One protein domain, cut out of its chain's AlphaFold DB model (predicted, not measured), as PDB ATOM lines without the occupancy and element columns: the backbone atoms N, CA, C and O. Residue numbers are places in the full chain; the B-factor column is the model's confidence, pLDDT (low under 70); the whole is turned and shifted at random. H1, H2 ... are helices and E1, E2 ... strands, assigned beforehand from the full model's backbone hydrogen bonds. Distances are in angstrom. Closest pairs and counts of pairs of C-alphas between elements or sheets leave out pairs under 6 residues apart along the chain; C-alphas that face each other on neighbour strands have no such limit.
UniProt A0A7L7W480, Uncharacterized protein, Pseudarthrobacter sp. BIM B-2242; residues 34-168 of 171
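Overview. This is residues 34 to 168 of the 171 residues of an uncharacterized protein of Pseudarthrobacter sp. BIM B-2242 (UniProt A0A7L7W480). A strongly twisted sheet of four strands, E3 to E6, forms the middle layer, with H1, H4 and the short H5 on one face and H6 on the other. Beyond H1 and H4, away from this sheet, the small hairpin of E1 and E2 makes a cap together with the short helices H2 and H3. The printed part has 135 residues, with six named helices and six named strands in the order H1 E1 E2 H2 H3 H4 H5 E3 E4 E5 E6 H6, of the class mixed, helices and strands. The sheet's order is E3 E4 E5 E6, antiparallel throughout. The whole is compact, with a radius of gyration of the C-alphas of 13.8 A, and rounded, spanning 36 by 32 by 24 A.

Along the chain. H1, residues 34 to 50, begins at C-alpha 34 (-7.685, 41.590, 16.186) and is 24.3 A long. E1, residues 55 to 57, and E2, residues 66 to 68, precede H2, residues 69 to 73, and H3, residues 75 to 78. H4, residues 82 to 92, is 15.5 A long, and H5 is residues 94 to 97. E3, residues 102 to 109, measures 22.9 A, E4, residues 116 to 124, 25.2 A, and E5, residues 127 to 132, 16.8 A. E6 is residues 146 to 148; H6, residues 150 to 161, is 16.3 A long and ends at C-alpha 161 (-21.416, 28.321, 34.859).

Arrangement. E3 to E6 form a meander, each strand the antiparallel neighbour of the one before. N 104 and O 121 are 2.8 A apart between E3 and E4, N 122 and O 129 2.8 A between E4 and E5, and N 132 and O 146 2.8 A between E5 and E6. H4 runs along the strands at a height over the sheet of 8.8 A; the closest C-alphas of H4 and E4 are those of Cys 82 and Val 118, 5.3 A. H1, on the same face, runs slantwise to the strands, at 41 degrees to E5 on the local plane. H5 is only just over E3, with 3 C-alphas falling on it. H6 is on the opposite face; the closest C-alphas of H6 and E5 are those of Tyr 129 and Val 150, 5.8 A. H1 and H2 only just touch, through residues 48 to 49 of H1, with 3 pairs of C-alphas within 8 A, the closest being Leu 48 and Ala 70, 6.4 A. H2 and H3 are close but not clearly touching, the C-alphas of Met 72 and Ala 78 being 4.8 A apart. In the hairpin of E1 and E2, N 56 and O 67 are 2.8 A apart; the closest C-alphas of E1 and H4 are those of Ile 56 and Ala 85, 6.0 A. Every O i to N i+4 pair is within hydrogen-bond range in H1, H4 and H6; H2 has 0 of 1, with 1 of 2 O i to N i+3 pairs, and H3 and H5 are too short for an i+4 pair.

Size, cuts and confidence. The C-alphas of Arg 35 and Arg 64, the two farthest apart, are 40.9 A apart. The printed part has no cut. The link from E5 to E6, residues 133 to 145, is long. Residues 166 to 167 pair antiparallel with residues 108 to 109 of E3. The mean pLDDT of the printed part is 93.4, and residues 34 and 64 are under 70.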
ATOM      1  N   SER A  34      -8.275  40.908  15.019       63.62
ATOM      2  CA  SER A  34      -7.685  41.590  16.186       63.62
ATOM      3  C   SER A  34      -8.015  43.088  16.235       63.62
ATOM      4  O   SER A  34      -8.299  43.616  17.309       63.62
ATOM      5  N   ARG A  35      -8.034  43.778  15.085       71.88
ATOM      6  CA  ARG A  35      -8.386  45.208  15.030       71.88
ATOM      7  C   ARG A  35      -9.877  45.433  15.271       71.88
ATOM      8  O   ARG A  35     -10.227  46.371  15.983       71.88
ATOM      9  N   HIS A  36     -10.736  44.571  14.723       84.81
ATOM     10  CA  HIS A  36     -12.177  44.635  14.988       84.81
ATOM     11  C   HIS A  36     -12.479  44.367  16.461       84.81
ATOM     12  O   HIS A  36     -13.233  45.123  17.062       84.81
ATOM     13  N   SER A  37     -11.828  43.367  17.065       85.94
ATOM     14  CA  SER A  37     -11.961  43.082  18.497       85.94
ATOM     15  C   SER A  37     -11.571  44.288  19.358       85.94
ATOM     16  O   SER A  37     -12.381  44.718  20.170       85.94
ATOM     17  N   ALA A  38     -10.410  44.911  19.118       90.94
ATOM     18  CA  ALA A  38      -9.986  46.084  19.888       90.94
ATOM     19  C   ALA A  38     -10.952  47.274  19.752       90.94
ATOM     20  O   ALA A  38     -11.254  47.935  20.743       90.94
ATOM     21  N   ARG A  39     -11.474  47.535  18.542       93.94
ATOM     22  CA  ARG A  39     -12.485  48.583  18.327       93.94
ATOM     23  C   ARG A  39     -13.771  48.286  19.099       93.94
ATOM     24  O   ARG A  39     -14.274  49.170  19.781       93.94
ATOM     25  N   ARG A  40     -14.288  47.058  18.993       95.50
ATOM     26  CA  ARG A  40     -15.533  46.626  19.650       95.50
ATOM     27  C   ARG A  40     -15.419  46.708  21.172       95.50
ATOM     28  O   ARG A  40     -16.324  47.222  21.820       95.50
ATOM     29  N   THR A  41     -14.281  46.292  21.731       96.62
ATOM     30  CA  THR A  41     -13.982  46.456  23.162       96.62
ATOM     31  C   THR A  41     -13.933  47.927  23.556       96.62
ATOM     32  O   THR A  41     -14.627  48.319  24.486       96.62
ATOM     33  N   ALA A  42     -13.206  48.764  22.810       97.19
ATOM     34  CA  ALA A  42     -13.132  50.195  23.100       97.19
ATOM     35  C   ALA A  42     -14.504  50.892  23.010       97.19
ATOM     36  O   ALA A  42     -14.760  51.835  23.751       97.19
ATOM     37  N   ALA A  43     -15.389  50.447  22.113       96.94
ATOM     38  CA  ALA A  43     -16.755  50.955  22.029       96.94
ATOM     39  C   ALA A  43     -17.579  50.585  23.268       96.94
ATOM     40  O   ALA A  43     -18.187  51.467  23.867       96.94
ATOM     41  N   ALA A  44     -17.532  49.326  23.708       97.62
ATOM     42  CA  ALA A  44     -18.197  48.907  24.941       97.62
ATOM     43  C   ALA A  44     -17.644  49.639  26.181       97.62
ATOM     44  O   ALA A  44     -18.402  50.078  27.036       97.62
ATOM     45  N   GLU A  45     -16.329  49.842  26.269       98.06
ATOM     46  CA  GLU A  45     -15.719  50.610  27.364       98.06
ATOM     47  C   GLU A  45     -16.152  52.081  27.366       98.06
ATOM     48  O   GLU A  45     -16.362  52.657  28.433       98.06
ATOM     49  N   ARG A  46     -16.321  52.701  26.191       98.06
ATOM     50  CA  ARG A  46     -16.873  54.060  26.109       98.06
ATOM     51  C   ARG A  46     -18.326  54.111  26.539       98.06
ATOM     52  O   ARG A  46     -18.660  54.994  27.312       98.06
ATOM     53  N   VAL A  47     -19.155  53.151  26.124       97.81
ATOM     54  CA  VAL A  47     -20.538  53.056  26.616       97.81
ATOM     55  C   VAL A  47     -20.552  52.924  28.138       97.81
ATOM     56  O   VAL A  47     -21.294  53.642  28.797       97.81
ATOM     57  N   LEU A  48     -19.676  52.095  28.715       97.75
ATOM     58  CA  LEU A  48     -19.539  52.009  30.169       97.75
ATOM     59  C   LEU A  48     -19.175  53.356  30.811       97.75
ATOM     60  O   LEU A  48     -19.662  53.654  31.894       97.75
ATOM     61  N   GLY A  49     -18.311  54.149  30.175       97.81
ATOM     62  CA  GLY A  49     -17.914  55.471  30.664       97.81
ATOM     63  C   GLY A  49     -19.016  56.526  30.536       97.81
ATOM     64  O   GLY A  49     -19.281  57.248  31.494       97.81
ATOM     65  N   ASP A  50     -19.667  56.591  29.377       98.06
ATOM     66  CA  ASP A  50     -20.692  57.588  29.049       98.06
ATOM     67  C   ASP A  50     -22.014  57.317  29.789       98.06
ATOM     68  O   ASP A  50     -22.724  58.252  30.157       98.06
ATOM     69  N   TYR A  51     -22.310  56.042  30.061       97.69
ATOM     70  CA  TYR A  51     -23.532  55.572  30.719       97.69
ATOM     71  C   TYR A  51     -23.251  54.939  32.090       97.69
ATOM     72  O   TYR A  51     -24.041  54.139  32.585       97.69
ATOM     73  N   ALA A  52     -22.136  55.293  32.736       97.06
ATOM     74  CA  ALA A  52     -21.731  54.726  34.026       97.06
ATOM     75  C   ALA A  52     -22.817  54.846  35.110       97.06
ATOM     76  O   ALA A  52     -23.007  53.922  35.905       97.06
ATOM     77  N   ASP A  53     -23.522  55.981  35.120       96.69
ATOM     78  CA  ASP A  53     -24.587  56.322  36.067       96.69
ATOM     79  C   ASP A  53     -25.993  55.910  35.591       96.69
ATOM     80  O   ASP A  53     -26.965  56.242  36.265       96.69
ATOM     81  N   LEU A  54     -26.120  55.192  34.463       96.62
ATOM     82  CA  LEU A  54     -27.411  54.684  33.986       96.62
ATOM     83  C   LEU A  54     -28.046  53.799  35.061       96.62
ATOM     84  O   LEU A  54     -27.472  52.776  35.446       96.62
ATOM     85  N   GLU A  55     -29.218  54.208  35.543       95.62
ATOM     86  CA  GLU A  55     -29.961  53.508  36.584       95.62
ATOM     87  C   GLU A  55     -30.806  52.391  35.979       95.62
ATOM     88  O   GLU A  55     -31.670  52.620  35.142       95.62
ATOM     89  N   ILE A  56     -30.569  51.172  36.444       93.38
ATOM     90  CA  ILE A  56     -31.253  49.955  36.023       93.38
ATOM     91  C   ILE A  56     -32.063  49.456  37.216       93.38
ATOM     92  O   ILE A  56     -31.575  49.461  38.350       93.38
ATOM     93  N   LEU A  57     -33.300  49.016  36.987       88.31
ATOM     94  CA  LEU A  57     -34.112  48.413  38.043       88.31
ATOM     95  C   LEU A  57     -33.398  47.182  38.624       88.31
ATOM     96  O   LEU A  57     -33.064  46.257  37.885       88.31
ATOM     97  N   ASP A  58     -33.166  47.166  39.941       84.81
ATOM     98  CA  ASP A  58     -32.403  46.089  40.564       84.81
ATOM     99  C   ASP A  58     -33.294  44.883  40.895       84.81
ATOM    100  O   ASP A  58     -34.146  44.909  41.788       84.81
ATOM    101  N   HIS A  59     -33.063  43.795  40.171       81.25
ATOM    102  CA  HIS A  59     -33.667  42.483  40.375       81.25
ATOM    103  C   HIS A  59     -32.767  41.523  41.170       81.25
ATOM    104  O   HIS A  59     -33.149  40.372  41.419       81.25
ATOM    105  N   SER A  60     -31.583  41.970  41.592       75.19
ATOM    106  CA  SER A  60     -30.721  41.222  42.500       75.19
ATOM    107  C   SER A  60     -31.361  41.118  43.888       75.19
ATOM    108  O   SER A  60     -32.252  41.867  44.286       75.19
ATOM    109  N   ARG A  61     -30.887  40.162  44.690       72.94
ATOM    110  CA  ARG A  61     -31.314  40.040  46.096       72.94
ATOM    111  C   ARG A  61     -30.600  41.028  47.026       72.94
ATOM    112  O   ARG A  61     -30.888  41.018  48.222       72.94
ATOM    113  N   ALA A  62     -29.651  41.815  46.511       71.12
ATOM    114  CA  ALA A  62     -28.738  42.624  47.313       71.12
ATOM    115  C   ALA A  62     -29.365  43.946  47.783       71.12
ATOM    116  O   ALA A  62     -29.142  44.354  48.923       71.12
ATOM    117  N   ARG A  63     -30.190  44.589  46.949       72.50
ATOM    118  CA  ARG A  63     -30.930  45.826  47.268       72.50
ATOM    119  C   ARG A  63     -32.297  45.832  46.572       72.50
ATOM    120  O   ARG A  63     -32.608  44.923  45.816       72.50
ATOM    121  N   ARG A  64     -33.158  46.805  46.903       66.06
ATOM    122  CA  ARG A  64     -34.564  46.887  46.439       66.06
ATOM    123  C   ARG A  64     -34.883  48.141  45.607       66.06
ATOM    124  O   ARG A  64     -36.045  48.528  45.533       66.06
ATOM    125  N   GLU A  65     -33.873  48.797  45.046       87.31
ATOM    126  CA  GLU A  65     -34.029  50.059  44.306       87.31
ATOM    127  C   GLU A  65     -33.440  49.919  42.895       87.31
ATOM    128  O   GLU A  65     -33.863  49.048  42.138       87.31
ATOM    129  N   THR A  66     -32.468  50.756  42.551       91.56
ATOM    130  CA  THR A  66     -31.760  50.741  41.276       91.56
ATOM    131  C   THR A  66     -30.290  50.391  41.477       91.56
ATOM    132  O   THR A  66     -29.711  50.552  42.559       91.56
ATOM    133  N   VAL A  67     -29.691  49.889  40.405       93.81
ATOM    134  CA  VAL A  67     -28.268  49.611  40.248       93.81
ATOM    135  C   VAL A  67     -27.737  50.406  39.079       93.81
ATOM    136  O   VAL A  67     -28.389  50.505  38.048       93.81
ATOM    137  N   ARG A  68     -26.547  50.979  39.228       96.44
ATOM    138  CA  ARG A  68     -25.896  51.685  38.129       96.44
ATOM    139  C   ARG A  68     -25.146  50.707  37.244       96.44
ATOM    140  O   ARG A  68     -24.550  49.752  37.746       96.44
ATOM    141  N   LEU A  69     -25.094  50.982  35.945       97.25
ATOM    142  CA  LEU A  69     -24.361  50.151  34.989       97.25
ATOM    143  C   LEU A  69     -22.909  49.888  35.423       97.25
ATOM    144  O   LEU A  69     -22.452  48.747  35.371       97.25
ATOM    145  N   ALA A  70     -22.197  50.909  35.908       97.25
ATOM    146  CA  ALA A  70     -20.810  50.763  36.358       97.25
ATOM    147  C   ALA A  70     -20.632  49.791  37.539       97.25
ATOM    148  O   ALA A  70     -19.555  49.218  37.714       97.25
ATOM    149  N   GLU A  71     -21.678  49.571  38.336       96.06
ATOM    150  CA  GLU A  71     -21.651  48.643  39.466       96.06
ATOM    151  C   GLU A  71     -21.833  47.180  39.031       96.06
ATOM    152  O   GLU A  71     -21.519  46.276  39.801       96.06
ATOM    153  N   MET A  72     -22.264  46.918  37.789       96.06
ATOM    154  CA  MET A  72     -22.451  45.556  37.255       96.06
ATOM    155  C   MET A  72     -21.140  44.776  37.082       96.06
ATOM    156  O   MET A  72     -21.143  43.576  36.809       96.06
ATOM    157  N   GLY A  73     -19.998  45.431  37.301       95.38
ATOM    158  CA  GLY A  73     -18.718  44.754  37.470       95.38
ATOM    159  C   GLY A  73     -18.649  43.884  38.733       95.38
ATOM    160  O   GLY A  73     -17.760  43.030  38.815       95.38
ATOM    161  N   ASP A  74     -19.556  44.085  39.697       95.50
ATOM    162  CA  ASP A  74     -19.749  43.230  40.869       95.50
ATOM    163  C   ASP A  74     -20.617  42.000  40.513       95.50
ATOM    164  O   ASP A  74     -21.758  42.156  40.073       95.50
ATOM    165  N   PRO A  75     -20.129  40.761  40.726       95.12
ATOM    166  CA  PRO A  75     -20.879  39.540  40.412       95.12
ATOM    167  C   PRO A  75     -22.246  39.418  41.096       95.12
ATOM    168  O   PRO A  75     -23.171  38.837  40.528       95.12
ATOM    169  N   GLY A  76     -22.371  39.921  42.326       93.06
ATOM    170  CA  GLY A  76     -23.607  39.867  43.101       93.06
ATOM    171  C   GLY A  76     -24.671  40.818  42.564       93.06
ATOM    172  O   GLY A  76     -25.853  40.477  42.606       93.06
ATOM    173  N   LEU A  77     -24.252  41.966  42.026       92.88
ATOM    174  CA  LEU A  77     -25.129  42.923  41.349       92.88
ATOM    175  C   LEU A  77     -25.433  42.524  39.904       92.88
ATOM    176  O   LEU A  77     -26.554  42.718  39.449       92.88
ATOM    177  N   ALA A  78     -24.488  41.914  39.189       94.56
ATOM    178  CA  ALA A  78     -24.737  41.378  37.851       94.56
ATOM    179  C   ALA A  78     -25.823  40.281  37.858       94.56
ATOM    180  O   ALA A  78     -26.606  40.153  36.914       94.56
ATOM    181  N   LEU A  79     -25.879  39.486  38.933       92.56
ATOM    182  CA  LEU A  79     -26.808  38.370  39.066       92.56
ATOM    183  C   LEU A  79     -28.270  38.834  39.088       92.56
ATOM    184  O   LEU A  79     -28.727  39.494  40.019       92.56
ATOM    185  N   GLY A  80     -29.029  38.377  38.089       90.12
ATOM    186  CA  GLY A  80     -30.463  38.657  37.960       90.12
ATOM    187  C   GLY A  80     -30.795  39.945  37.205       90.12
ATOM    188  O   GLY A  80     -31.960  40.148  36.883       90.12
ATOM    189  N   ASN A  81     -29.795  40.757  36.853       95.25
ATOM    190  CA  ASN A  81     -29.996  42.036  36.166       95.25
ATOM    191  C   ASN A  81     -29.733  41.997  34.653       95.25
ATOM    192  O   ASN A  81     -29.915  43.011  33.990       95.25
ATOM    193  N   CYS A  82     -29.358  40.845  34.087       96.31
ATOM    194  CA  CYS A  82     -29.031  40.703  32.658       96.31
ATOM    195  C   CYS A  82     -30.122  41.230  31.704       96.31
ATOM    196  O   CYS A  82     -29.820  41.982  30.779       96.31
ATOM    197  N   TRP A  83     -31.395  40.909  31.964       95.25
ATOM    198  CA  TRP A  83     -32.523  41.357  31.137       95.25
ATOM    199  C   TRP A  83     -32.765  42.868  31.236       95.25
ATOM    200  O   TRP A  83     -32.956  43.536  30.223       95.25
ATOM    201  N   ALA A  84     -32.751  43.415  32.455       94.50
ATOM    202  CA  ALA A  84     -32.974  44.841  32.681       94.50
ATOM    203  C   ALA A  84     -31.818  45.668  32.103       94.50
ATOM    204  O   ALA A  84     -32.048  46.570  31.312       94.50
ATOM    205  N   ALA A  85     -30.571  45.291  32.400       96.25
ATOM    206  CA  ALA A  85     -29.388  45.981  31.893       96.25
ATOM    207  C   ALA A  85     -29.330  46.007  30.359       96.25
ATOM    208  O   ALA A  85     -28.985  47.033  29.781       96.25
ATOM    209  N   THR A  86     -29.679  44.896  29.701       97.62
ATOM    210  CA  THR A  86     -29.694  44.825  28.233       97.62
ATOM    211  C   THR A  86     -30.741  45.773  27.648       97.62
ATOM    212  O   THR A  86     -30.411  46.561  26.767       97.62
ATOM    213  N   ASN A  87     -31.972  45.754  28.166       95.81
ATOM    214  CA  ASN A  87     -33.048  46.601  27.647       95.81
ATOM    215  C   ASN A  87     -32.792  48.095  27.862       95.81
ATOM    216  O   ASN A  87     -32.934  48.866  26.916       95.81
ATOM    217  N   GLU A  88     -32.349  48.491  29.059       96.62
ATOM    218  CA  GLU A  88     -32.017  49.893  29.349       96.62
ATOM    219  C   GLU A  88     -30.890  50.393  28.429       96.62
ATOM    220  O   GLU A  88     -30.942  51.505  27.917       96.62
ATOM    221  N   LEU A  89     -29.889  49.556  28.128       97.12
ATOM    222  CA  LEU A  89     -28.826  49.919  27.185       97.12
ATOM    223  C   LEU A  89     -29.306  50.020  25.731       97.12
ATOM    224  O   LEU A  89     -28.836  50.894  24.999       97.12
ATOM    225  N   ILE A  90     -30.220  49.151  25.295       96.50
ATOM    226  CA  ILE A  90     -30.827  49.258  23.960       96.50
ATOM    227  C   ILE A  90     -31.609  50.572  23.840       96.50
ATOM    228  O   ILE A  90     -31.509  51.242  22.811       96.50
ATOM    229  N   GLU A  91     -32.355  50.946  24.881       95.12
ATOM    230  CA  GLU A  91     -33.190  52.149  24.899       95.12
ATOM    231  C   GLU A  91     -32.369  53.445  25.001       95.12
ATOM    232  O   GLU A  91     -32.589  54.367  24.214       95.12
ATOM    233  N   GLU A  92     -31.395  53.501  25.910       97.00
ATOM    234  CA  GLU A  92     -30.666  54.735  26.240       97.00
ATOM    235  C   GLU A  92     -29.398  54.950  25.400       97.00
ATOM    236  O   GLU A  92     -29.070  56.083  25.027       97.00
ATOM    237  N   ALA A  93     -28.657  53.880  25.089       95.75
ATOM    238  CA  ALA A  93     -27.417  53.978  24.316       95.75
ATOM    239  C   ALA A  93     -27.659  53.771  22.815       95.75
ATOM    240  O   ALA A  93     -27.177  54.546  21.982       95.75
ATOM    241  N   GLY A  94     -28.429  52.737  22.462       93.81
ATOM    242  CA  GLY A  94     -28.722  52.383  21.076       93.81
ATOM    243  C   GLY A  94     -27.479  52.012  20.249       93.81
ATOM    244  O   GLY A  94     -26.347  51.968  20.729       93.81
ATOM    245  N   ALA A  95     -27.677  51.726  18.959       96.06
ATOM    246  CA  ALA A  95     -26.618  51.185  18.095       96.06
ATOM    247  C   ALA A  95     -25.433  52.149  17.880       96.06
ATOM    248  O   ALA A  95     -24.279  51.722  17.802       96.06
ATOM    249  N   SER A  96     -25.692  53.458  17.807       95.19
ATOM    250  CA  SER A  96     -24.659  54.462  17.522       95.19
ATOM    251  C   SER A  96     -23.596  54.547  18.618       95.19
ATOM    252  O   SER A  96     -22.424  54.752  18.297       95.19
ATOM    253  N   ALA A  97     -23.971  54.342  19.883       96.12
ATOM    254  CA  ALA A  97     -23.038  54.351  21.007       96.12
ATOM    255  C   ALA A  97     -22.001  53.213  20.910       96.12
ATOM    256  O   ALA A  97     -20.845  53.378  21.304       96.12
ATOM    257  N   PHE A  98     -22.376  52.094  20.284       96.12
ATOM    258  CA  PHE A  98     -21.493  50.956  20.024       96.12
ATOM    259  C   PHE A  98     -20.723  51.050  18.694       96.12
ATOM    260  O   PHE A  98     -20.042  50.095  18.328       96.12
ATOM    261  N   GLU A  99     -20.804  52.175  17.970       95.50
ATOM    262  CA  GLU A  99     -20.314  52.303  16.583       95.50
ATOM    263  C   GLU A  99     -20.891  51.228  15.637       95.50
ATOM    264  O   GLU A  99     -20.215  50.761  14.714       95.50
ATOM    265  N   ALA A 100     -22.139  50.826  15.880       95.81
ATOM    266  CA  ALA A 100     -22.798  49.717  15.208       95.81
ATOM    267  C   ALA A 100     -23.900  50.178  14.247       95.81
ATOM    268  O   ALA A 100     -24.393  51.307  14.318       95.81
ATOM    269  N   GLU A 101     -24.288  49.287  13.335       97.25
ATOM    270  CA  GLU A 101     -25.421  49.502  12.428       97.25
ATOM    271  C   GLU A 101     -26.745  49.175  13.123       97.25
ATOM    272  O   GLU A 101     -27.752  49.840  12.883       97.25
ATOM    273  N   TRP A 102     -26.728  48.183  14.014       97.44
ATOM    274  CA  TRP A 102     -27.867  47.787  14.830       97.44
ATOM    275  C   TRP A 102     -27.416  47.204  16.173       97.44
ATOM    276  O   TRP A 102     -26.278  46.753  16.334       97.44
ATOM    277  N   VAL A 103     -28.334  47.229  17.137       97.44
ATOM    278  CA  VAL A 103     -28.210  46.574  18.439       97.44
ATOM    279  C   VAL A 103     -29.533  45.889  18.755       97.44
ATOM    280  O   VAL A 103     -30.592  46.452  18.479       97.44
ATOM    281  N   ASP A 104     -29.455  44.683  19.291       97.25
ATOM    282  CA  ASP A 104     -30.591  43.875  19.719       97.25
ATOM    283  C   ASP A 104     -30.194  43.054  20.956       97.25
ATOM    284  O   ASP A 104     -29.063  43.152  21.443       97.25
ATOM    285  N   GLU A 105     -31.100  42.241  21.480       96.56
ATOM    286  CA  GLU A 105     -30.799  41.265  22.522       96.56
ATOM    287  C   GLU A 105     -30.413  39.894  21.943       96.56
ATOM    288  O   GLU A 105     -30.835  39.489  20.861       96.56
ATOM    289  N   ILE A 106     -29.592  39.147  22.680       97.19
ATOM    290  CA  ILE A 106     -29.352  37.720  22.450       97.19
ATOM    291  C   ILE A 106     -29.555  36.961  23.749       97.19
ATOM    292  O   ILE A 106     -28.989  37.310  24.788       97.19
ATOM    293  N   THR A 107     -30.338  35.887  23.670       96.94
ATOM    294  CA  THR A 107     -30.731  35.091  24.832       96.94
ATOM    295  C   THR A 107     -30.116  33.698  24.775       96.94
ATOM    296  O   THR A 107     -30.190  32.992  23.771       96.94
ATOM    297  N   LEU A 108     -29.526  33.274  25.891       95.56
ATOM    298  CA  LEU A 108     -29.195  31.882  26.172       95.56
ATOM    299  C   LEU A 108     -30.221  31.299  27.140       95.56
ATOM    300  O   LEU A 108     -30.545  31.918  28.153       95.56
ATOM    301  N   LYS A 109     -30.654  30.062  26.893       94.75
ATOM    302  CA  LYS A 109     -31.529  29.291  27.787       94.75
ATOM    303  C   LYS A 109     -30.850  28.031  28.313       94.75
ATOM    304  O   LYS A 109     -30.111  27.341  27.607       94.75
ATOM    305  N   ARG A 110     -31.133  27.675  29.571       90.00
ATOM    306  CA  ARG A 110     -30.726  26.379  30.147       90.00
ATOM    307  C   ARG A 110     -31.776  25.318  29.851       90.00
ATOM    308  O   ARG A 110     -32.814  25.271  30.510       90.00
ATOM    309  N   ARG A 111     -31.459  24.370  28.964       76.56
ATOM    310  CA  ARG A 111     -32.396  23.325  28.498       76.56
ATOM    311  C   ARG A 111     -33.112  22.532  29.606       76.56
ATOM    312  O   ARG A 111     -34.238  22.090  29.410       76.56
ATOM    313  N   ARG A 112     -32.457  22.271  30.747       76.00
ATOM    314  CA  ARG A 112     -32.981  21.364  31.799       76.00
ATOM    315  C   ARG A 112     -33.330  22.021  33.127       76.00
ATOM    316  O   ARG A 112     -34.110  21.454  33.881       76.00
ATOM    317  N   LEU A 113     -32.705  23.148  33.445       74.56
ATOM    318  CA  LEU A 113     -32.795  23.762  34.774       74.56
ATOM    319  C   LEU A 113     -33.687  25.005  34.789       74.56
ATOM    320  O   LEU A 113     -33.957  25.537  35.862       74.56
ATOM    321  N   GLY A 114     -34.134  25.460  33.613       80.06
ATOM    322  CA  GLY A 114     -34.717  26.784  33.465       80.06
ATOM    323  C   GLY A 114     -33.682  27.885  33.710       80.06
ATOM    324  O   GLY A 114     -32.569  27.645  34.190       80.06
ATOM    325  N   GLY A 115     -34.057  29.107  33.356       86.94
ATOM    326  CA  GLY A 115     -33.193  30.274  33.463       86.94
ATOM    327  C   GLY A 115     -32.679  30.731  32.107       86.94
ATOM    328  O   GLY A 115     -32.337  29.920  31.240       86.94
ATOM    329  N   HIS A 116     -32.639  32.050  31.981       93.75
ATOM    330  CA  HIS A 116     -32.195  32.766  30.803       93.75
ATOM    331  C   HIS A 116     -31.006  33.637  31.182       93.75
ATOM    332  O   HIS A 116     -30.864  34.043  32.339       93.75
ATOM    333  N   HIS A 117     -30.155  33.896  30.204       96.69
ATOM    334  CA  HIS A 117     -29.123  34.910  30.285       96.69
ATOM    335  C   HIS A 117     -29.168  35.742  29.023       96.69
ATOM    336  O   HIS A 117     -29.267  35.177  27.937       96.69
ATOM    337  N   VAL A 118     -29.110  37.057  29.182       97.00
ATOM    338  CA  VAL A 118     -29.322  37.999  28.088       97.00
ATOM    339  C   VAL A 118     -28.194  39.001  28.040       97.00
ATOM    340  O   VAL A 118     -27.695  39.445  29.074       97.00
ATOM    341  N   ALA A 119     -27.771  39.300  26.823       98.31
ATOM    342  CA  ALA A 119     -26.728  40.259  26.527       98.31
ATOM    343  C   ALA A 119     -27.093  41.041  25.263       98.31
ATOM    344  O   ALA A 119     -28.042  40.700  24.557       98.31
ATOM    345  N   LEU A 120     -26.308  42.070  24.957       98.44
ATOM    346  CA  LEU A 120     -26.464  42.831  23.726       98.44
ATOM    347  C   LEU A 120     -25.854  42.053  22.565       98.44
ATOM    348  O   LEU A 120     -24.671  41.704  22.609       98.44
ATOM    349  N   LEU A 121     -26.630  41.849  21.511       98.12
ATOM    350  CA  LEU A 121     -26.145  41.470  20.197       98.12
ATOM    351  C   LEU A 121     -25.948  42.728  19.368       98.12
ATOM    352  O   LEU A 121     -26.869  43.507  19.150       98.12
ATOM    353  N   VAL A 122     -24.729  42.926  18.895       98.00
ATOM    354  CA  VAL A 122     -24.351  44.122  18.157       98.00
ATOM    355  C   VAL A 122     -23.874  43.716  16.774       98.00
ATOM    356  O   VAL A 122     -23.015  42.840  16.641       98.00
ATOM    357  N   GLY A 123     -24.418  44.358  15.742       95.06
ATOM    358  CA  GLY A 123     -24.006  44.140  14.361       95.06
ATOM    359  C   GLY A 123     -23.364  45.370  13.752       95.06
ATOM    360  O   GLY A 123     -23.935  46.461  13.735       95.06
ATOM    361  N   ASP A 124     -22.169  45.174  13.211       92.44
ATOM    362  CA  ASP A 124     -21.477  46.151  12.386       92.44
ATOM    363  C   ASP A 124     -21.186  45.559  10.997       92.44
ATOM    364  O   ASP A 124     -21.395  44.372  10.733       92.44
ATOM    365  N   ARG A 125     -20.654  46.384  10.091       90.56
ATOM    366  CA  ARG A 125     -20.226  45.957   8.747       90.56
ATOM    367  C   ARG A 125     -19.236  44.778   8.730       90.56
ATOM    368  O   ARG A 125     -19.011  44.183   7.680       90.56
ATOM    369  N   ASP A 126     -18.577  44.509   9.857       89.50
ATOM    370  CA  ASP A 126     -17.554  43.480  10.031       89.50
ATOM    371  C   ASP A 126     -18.130  42.231  10.746       89.50
ATOM    372  O   ASP A 126     -17.382  41.333  11.145       89.50
ATOM    373  N   GLY A 127     -19.454  42.167  10.936       92.38
ATOM    374  CA  GLY A 127     -20.195  41.037  11.495       92.38
ATOM    375  C   GLY A 127     -20.816  41.312  12.866       92.38
ATOM    376  O   GLY A 127     -20.906  42.449  13.327       92.38
ATOM    377  N   THR A 128     -21.234  40.238  13.533       95.19
ATOM    378  CA  THR A 128     -21.913  40.294  14.831       95.19
ATOM    379  C   THR A 128     -20.972  39.997  15.995       95.19
ATOM    380  O   THR A 128     -19.977  39.269  15.873       95.19
ATOM    381  N   TYR A 129     -21.266  40.590  17.146       97.31
ATOM    382  CA  TYR A 129     -20.570  40.349  18.405       97.31
ATOM    383  C   TYR A 129     -21.503  40.588  19.590       97.31
ATOM    384  O   TYR A 129     -22.548  41.214  19.456       97.31
ATOM    385  N   VAL A 130     -21.112  40.073  20.748       98.25
ATOM    386  CA  VAL A 130     -21.848  40.213  21.998       98.25
ATOM    387  C   VAL A 130     -21.133  41.205  22.902       98.25
ATOM    388  O   VAL A 130     -19.905  41.143  23.031       98.25
ATOM    389  N   VAL A 131     -21.904  42.085  23.540       98.62
ATOM    390  CA  VAL A 131     -21.464  42.894  24.680       98.62
ATOM    391  C   VAL A 131     -22.299  42.510  25.893       98.62
ATOM    392  O   VAL A 131     -23.520  42.634  25.891       98.62
ATOM    393  N   ASP A 132     -21.637  42.046  26.945       98.56
ATOM    394  CA  ASP A 132     -22.292  41.545  28.144       98.56
ATOM    395  C   ASP A 132     -21.743  42.248  29.389       98.56
ATOM    396  O   ASP A 132     -20.626  41.995  29.854       98.56
ATOM    397  N   TYR A 133     -22.558  43.148  29.933       98.38
ATOM    398  CA  TYR A 133     -22.277  43.877  31.170       98.38
ATOM    399  C   TYR A 133     -22.603  43.065  32.425       98.38
ATOM    400  O   TYR A 133     -22.384  43.531  33.533       98.38
ATOM    401  N   THR A 134     -23.111  41.844  32.283       98.19
ATOM    402  CA  THR A 134     -23.521  41.000  33.412       98.19
ATOM    403  C   THR A 134     -22.865  39.620  33.395       98.19
ATOM    404  O   THR A 134     -23.164  38.785  34.248       98.19
ATOM    405  N   ALA A 135     -21.902  39.382  32.496       97.88
ATOM    406  CA  ALA A 135     -21.167  38.120  32.373       97.88
ATOM    407  C   ALA A 135     -20.541  37.672  33.704       97.88
ATOM    408  O   ALA A 135     -20.495  36.480  34.021       97.88
ATOM    409  N   ARG A 136     -20.117  38.634  34.534       97.75
ATOM    410  CA  ARG A 136     -19.518  38.376  35.847       97.75
ATOM    411  C   ARG A 136     -20.438  37.686  36.849       97.75
ATOM    412  O   ARG A 136     -19.924  37.135  37.818       97.75
ATOM    413  N   GLN A 137     -21.748  37.611  36.600       96.06
ATOM    414  CA  GLN A 137     -22.649  36.792  37.420       96.06
ATOM    415  C   GLN A 137     -22.282  35.296  37.403       96.06
ATOM    416  O   GLN A 137     -22.659  34.561  38.315       96.06
ATOM    417  N   PHE A 138     -21.563  34.830  36.370       96.31
ATOM    418  CA  PHE A 138     -21.092  33.445  36.274       96.31
ATOM    419  C   PHE A 138     -19.699  33.249  36.867       96.31
ATOM    420  O   PHE A 138     -19.422  32.190  37.422       96.31
ATOM    421  N   SER A 139     -18.819  34.246  36.743       96.19
ATOM    422  CA  SER A 139     -17.483  34.222  37.338       96.19
ATOM    423  C   SER A 139     -16.914  35.640  37.484       96.19
ATOM    424  O   SER A 139     -16.924  36.386  36.500       96.19
ATOM    425  N   PRO A 140     -16.348  36.008  38.653       95.94
ATOM    426  CA  PRO A 140     -15.696  37.307  38.855       95.94
ATOM    427  C   PRO A 140     -14.499  37.551  37.926       95.94
ATOM    428  O   PRO A 140     -14.141  38.704  37.693       95.94
ATOM    429  N   ASP A 141     -13.896  36.487  37.390       96.56
ATOM    430  CA  ASP A 141     -12.688  36.564  36.563       96.56
ATOM    431  C   ASP A 141     -12.981  36.925  35.098       96.56
ATOM    432  O   ASP A 141     -12.058  37.174  34.319       96.56
ATOM    433  N   LEU A 142     -14.255  36.959  34.694       96.12
ATOM    434  CA  LEU A 142     -14.626  37.380  33.345       96.12
ATOM    435  C   LEU A 142     -14.355  38.889  33.152       96.12
ATOM    436  O   LEU A 142     -14.535  39.680  34.085       96.12
ATOM    437  N   PRO A 143     -13.926  39.325  31.952       97.44
ATOM    438  CA  PRO A 143     -13.807  40.743  31.614       97.44
ATOM    439  C   PRO A 143     -15.089  41.544  31.880       97.44
ATOM    440  O   PRO A 143     -16.191  41.000  31.826       97.44
ATOM    441  N   PHE A 144     -14.939  42.843  32.147       97.38
ATOM    442  CA  PHE A 144     -16.057  43.773  32.303       97.38
ATOM    443  C   PHE A 144     -15.744  45.105  31.595       97.38
ATOM    444  O   PHE A 144     -14.793  45.772  32.010       97.38
ATOM    445  N   PRO A 145     -16.509  45.485  30.551       98.06
ATOM    446  CA  PRO A 145     -17.547  44.675  29.901       98.06
ATOM    447  C   PRO A 145     -16.958  43.431  29.218       98.06
ATOM    448  O   PRO A 145     -15.796  43.423  28.805       98.06
ATOM    449  N   PHE A 146     -17.749  42.366  29.087       98.06
ATOM    450  CA  PHE A 146     -17.340  41.200  28.306       98.06
ATOM    451  C   PHE A 146     -17.692  41.422  26.834       98.06
ATOM    452  O   PHE A 146     -18.843  41.700  26.512       98.06
ATOM    453  N   VAL A 147     -16.711  41.288  25.937       98.19
ATOM    454  CA  VAL A 147     -16.900  41.498  24.495       98.19
ATOM    455  C   VAL A 147     -16.293  40.338  23.719       98.19
ATOM    456  O   VAL A 147     -15.089  40.098  23.813       98.19
ATOM    457  N   ALA A 148     -17.105  39.626  22.939       97.06
ATOM    458  CA  ALA A 148     -16.641  38.495  22.132       97.06
ATOM    459  C   ALA A 148     -17.578  38.196  20.952       97.06
ATOM    460  O   ALA A 148     -18.653  38.774  20.837       97.06
ATOM    461  N   GLY A 149     -17.193  37.269  20.071       96.00
ATOM    462  CA  GLY A 149     -18.148  36.674  19.130       96.00
ATOM    463  C   GLY A 149     -19.173  35.795  19.859       96.00
ATOM    464  O   GLY A 149     -18.897  35.297  20.949       96.00
ATOM    465  N   VAL A 150     -20.330  35.544  19.237       95.69
ATOM    466  CA  VAL A 150     -21.438  34.767  19.840       95.69
ATOM    467  C   VAL A 150     -20.979  33.402  20.371       95.69
ATOM    468  O   VAL A 150     -21.289  33.037  21.502       95.69
ATOM    469  N   LYS A 151     -20.186  32.661  19.583       95.75
ATOM    470  CA  LYS A 151     -19.675  31.335  19.977       95.75
ATOM    471  C   LYS A 151     -18.729  31.400  21.175       95.75
ATOM    472  O   LYS A 151     -18.813  30.550  22.055       95.75
ATOM    473  N   ASP A 152     -17.852  32.399  21.212       96.56
ATOM    474  CA  ASP A 152     -16.866  32.563  22.282       96.56
ATOM    475  C   ASP A 152     -17.533  33.030  23.580       96.56
ATOM    476  O   ASP A 152     -17.196  32.543  24.658       96.56
ATOM    477  N   TRP A 153     -18.522  33.923  23.479       97.19
ATOM    478  CA  TRP A 153     -19.357  34.323  24.609       97.19
ATOM    479  C   TRP A 153     -20.123  33.133  25.191       97.19
ATOM    480  O   TRP A 153     -20.027  32.873  26.389       97.19
ATOM    481  N   MET A 154     -20.803  32.353  24.348       96.62
ATOM    482  CA  MET A 154     -21.512  31.153  24.790       96.62
ATOM    483  C   MET A 154     -20.561  30.149  25.459       96.62
ATOM    484  O   MET A 154     -20.857  29.664  26.549       96.62
ATOM    485  N   ALA A 155     -19.395  29.884  24.861       95.75
ATOM    486  CA  ALA A 155     -18.394  28.991  25.441       95.75
ATOM    487  C   ALA A 155     -17.868  29.501  26.796       95.75
ATOM    488  O   ALA A 155     -17.677  28.709  27.722       95.75
ATOM    489  N   ALA A 156     -17.670  30.815  26.946       96.50
ATOM    490  CA  ALA A 156     -17.263  31.422  28.210       96.50
ATOM    491  C   ALA A 156     -18.347  31.271  29.290       96.50
ATOM    492  O   ALA A 156     -18.035  30.876  30.414       96.50
ATOM    493  N   VAL A 157     -19.617  31.511  28.945       95.25
ATOM    494  CA  VAL A 157     -20.761  31.326  29.853       95.25
ATOM    495  C   VAL A 157     -20.904  29.858  30.265       95.25
ATOM    496  O   VAL A 157     -21.051  29.567  31.454       95.25
ATOM    497  N   GLU A 158     -20.813  28.913  29.325       95.56
ATOM    498  CA  GLU A 158     -20.851  27.472  29.614       95.56
ATOM    499  C   GLU A 158     -19.712  27.049  30.545       95.56
ATOM    500  O   GLU A 158     -19.944  26.392  31.563       95.56
ATOM    501  N   SER A 159     -18.488  27.481  30.236       95.88
ATOM    502  CA  SER A 159     -17.309  27.182  31.046       95.88
ATOM    503  C   SER A 159     -17.411  27.766  32.456       95.88
ATOM    504  O   SER A 159     -17.072  27.081  33.417       95.88
ATOM    505  N   ALA A 160     -17.864  29.015  32.597       95.56
ATOM    506  CA  ALA A 160     -17.957  29.694  33.889       95.56
ATOM    507  C   ALA A 160     -19.099  29.143  34.755       95.56
ATOM    508  O   ALA A 160     -18.950  28.981  35.962       95.56
ATOM    509  N   SER A 161     -20.238  28.820  34.141       93.19
ATOM    510  CA  SER A 161     -21.416  28.321  34.859       93.19
ATOM    511  C   SER A 161     -21.408  26.809  35.107       93.19
ATOM    512  O   SER A 161     -22.232  26.320  35.884       93.19
ATOM    513  N   GLY A 162     -20.524  26.057  34.441       93.38
ATOM    514  CA  GLY A 162     -20.450  24.599  34.543       93.38
ATOM    515  C   GLY A 162     -21.687  23.878  33.994       93.38
ATOM    516  O   GLY A 162     -21.945  22.731  34.361       93.38
ATOM    517  N   THR A 163     -22.479  24.541  33.147       91.38
ATOM    518  CA  THR A 163     -23.688  23.970  32.545       91.38
ATOM    519  C   THR A 163     -23.766  24.288  31.062       91.38
ATOM    520  O   THR A 163     -23.184  25.260  30.592       91.38
ATOM    521  N   ARG A 164     -24.513  23.460  30.333       93.44
ATOM    522  CA  ARG A 164     -24.756  23.650  28.905       93.44
ATOM    523  C   ARG A 164     -25.856  24.680  28.687       93.44
ATOM    524  O   ARG A 164     -26.900  24.615  29.346       93.44
ATOM    525  N   TRP A 165     -25.636  25.552  27.718       93.75
ATOM    526  CA  TRP A 165     -26.595  26.548  27.274       93.75
ATOM    527  C   TRP A 165     -26.961  26.304  25.813       93.75
ATOM    528  O   TRP A 165     -26.303  25.554  25.093       93.75
ATOM    529  N   GLU A 166     -28.075  26.876  25.390       94.50
ATOM    530  CA  GLU A 166     -28.540  26.843  24.008       94.50
ATOM    531  C   GLU A 166     -29.011  28.255  23.667       94.50
ATOM    532  O   GLU A 166     -29.522  28.950  24.549       94.50
ATOM    533  N   LEU A 167     -28.816  28.687  22.421       93.50
ATOM    534  CA  LEU A 167     -29.421  29.932  21.959       93.50
ATOM    535  C   LEU A 167     -30.941  29.789  22.021       93.50
ATOM    536  O   LEU A 167     -31.496  28.733  21.696       93.50
ATOM    537  N   ASP A 168     -31.600  30.835  22.500       91.25
ATOM    538  CA  ASP A 168     -33.042  30.957  22.373       91.25
ATOM    539  C   ASP A 168     -33.336  31.456  20.959       91.25
ATOM    540  O   ASP A 168     -33.366  32.651  20.688       91.25
TER     541      ASP A 168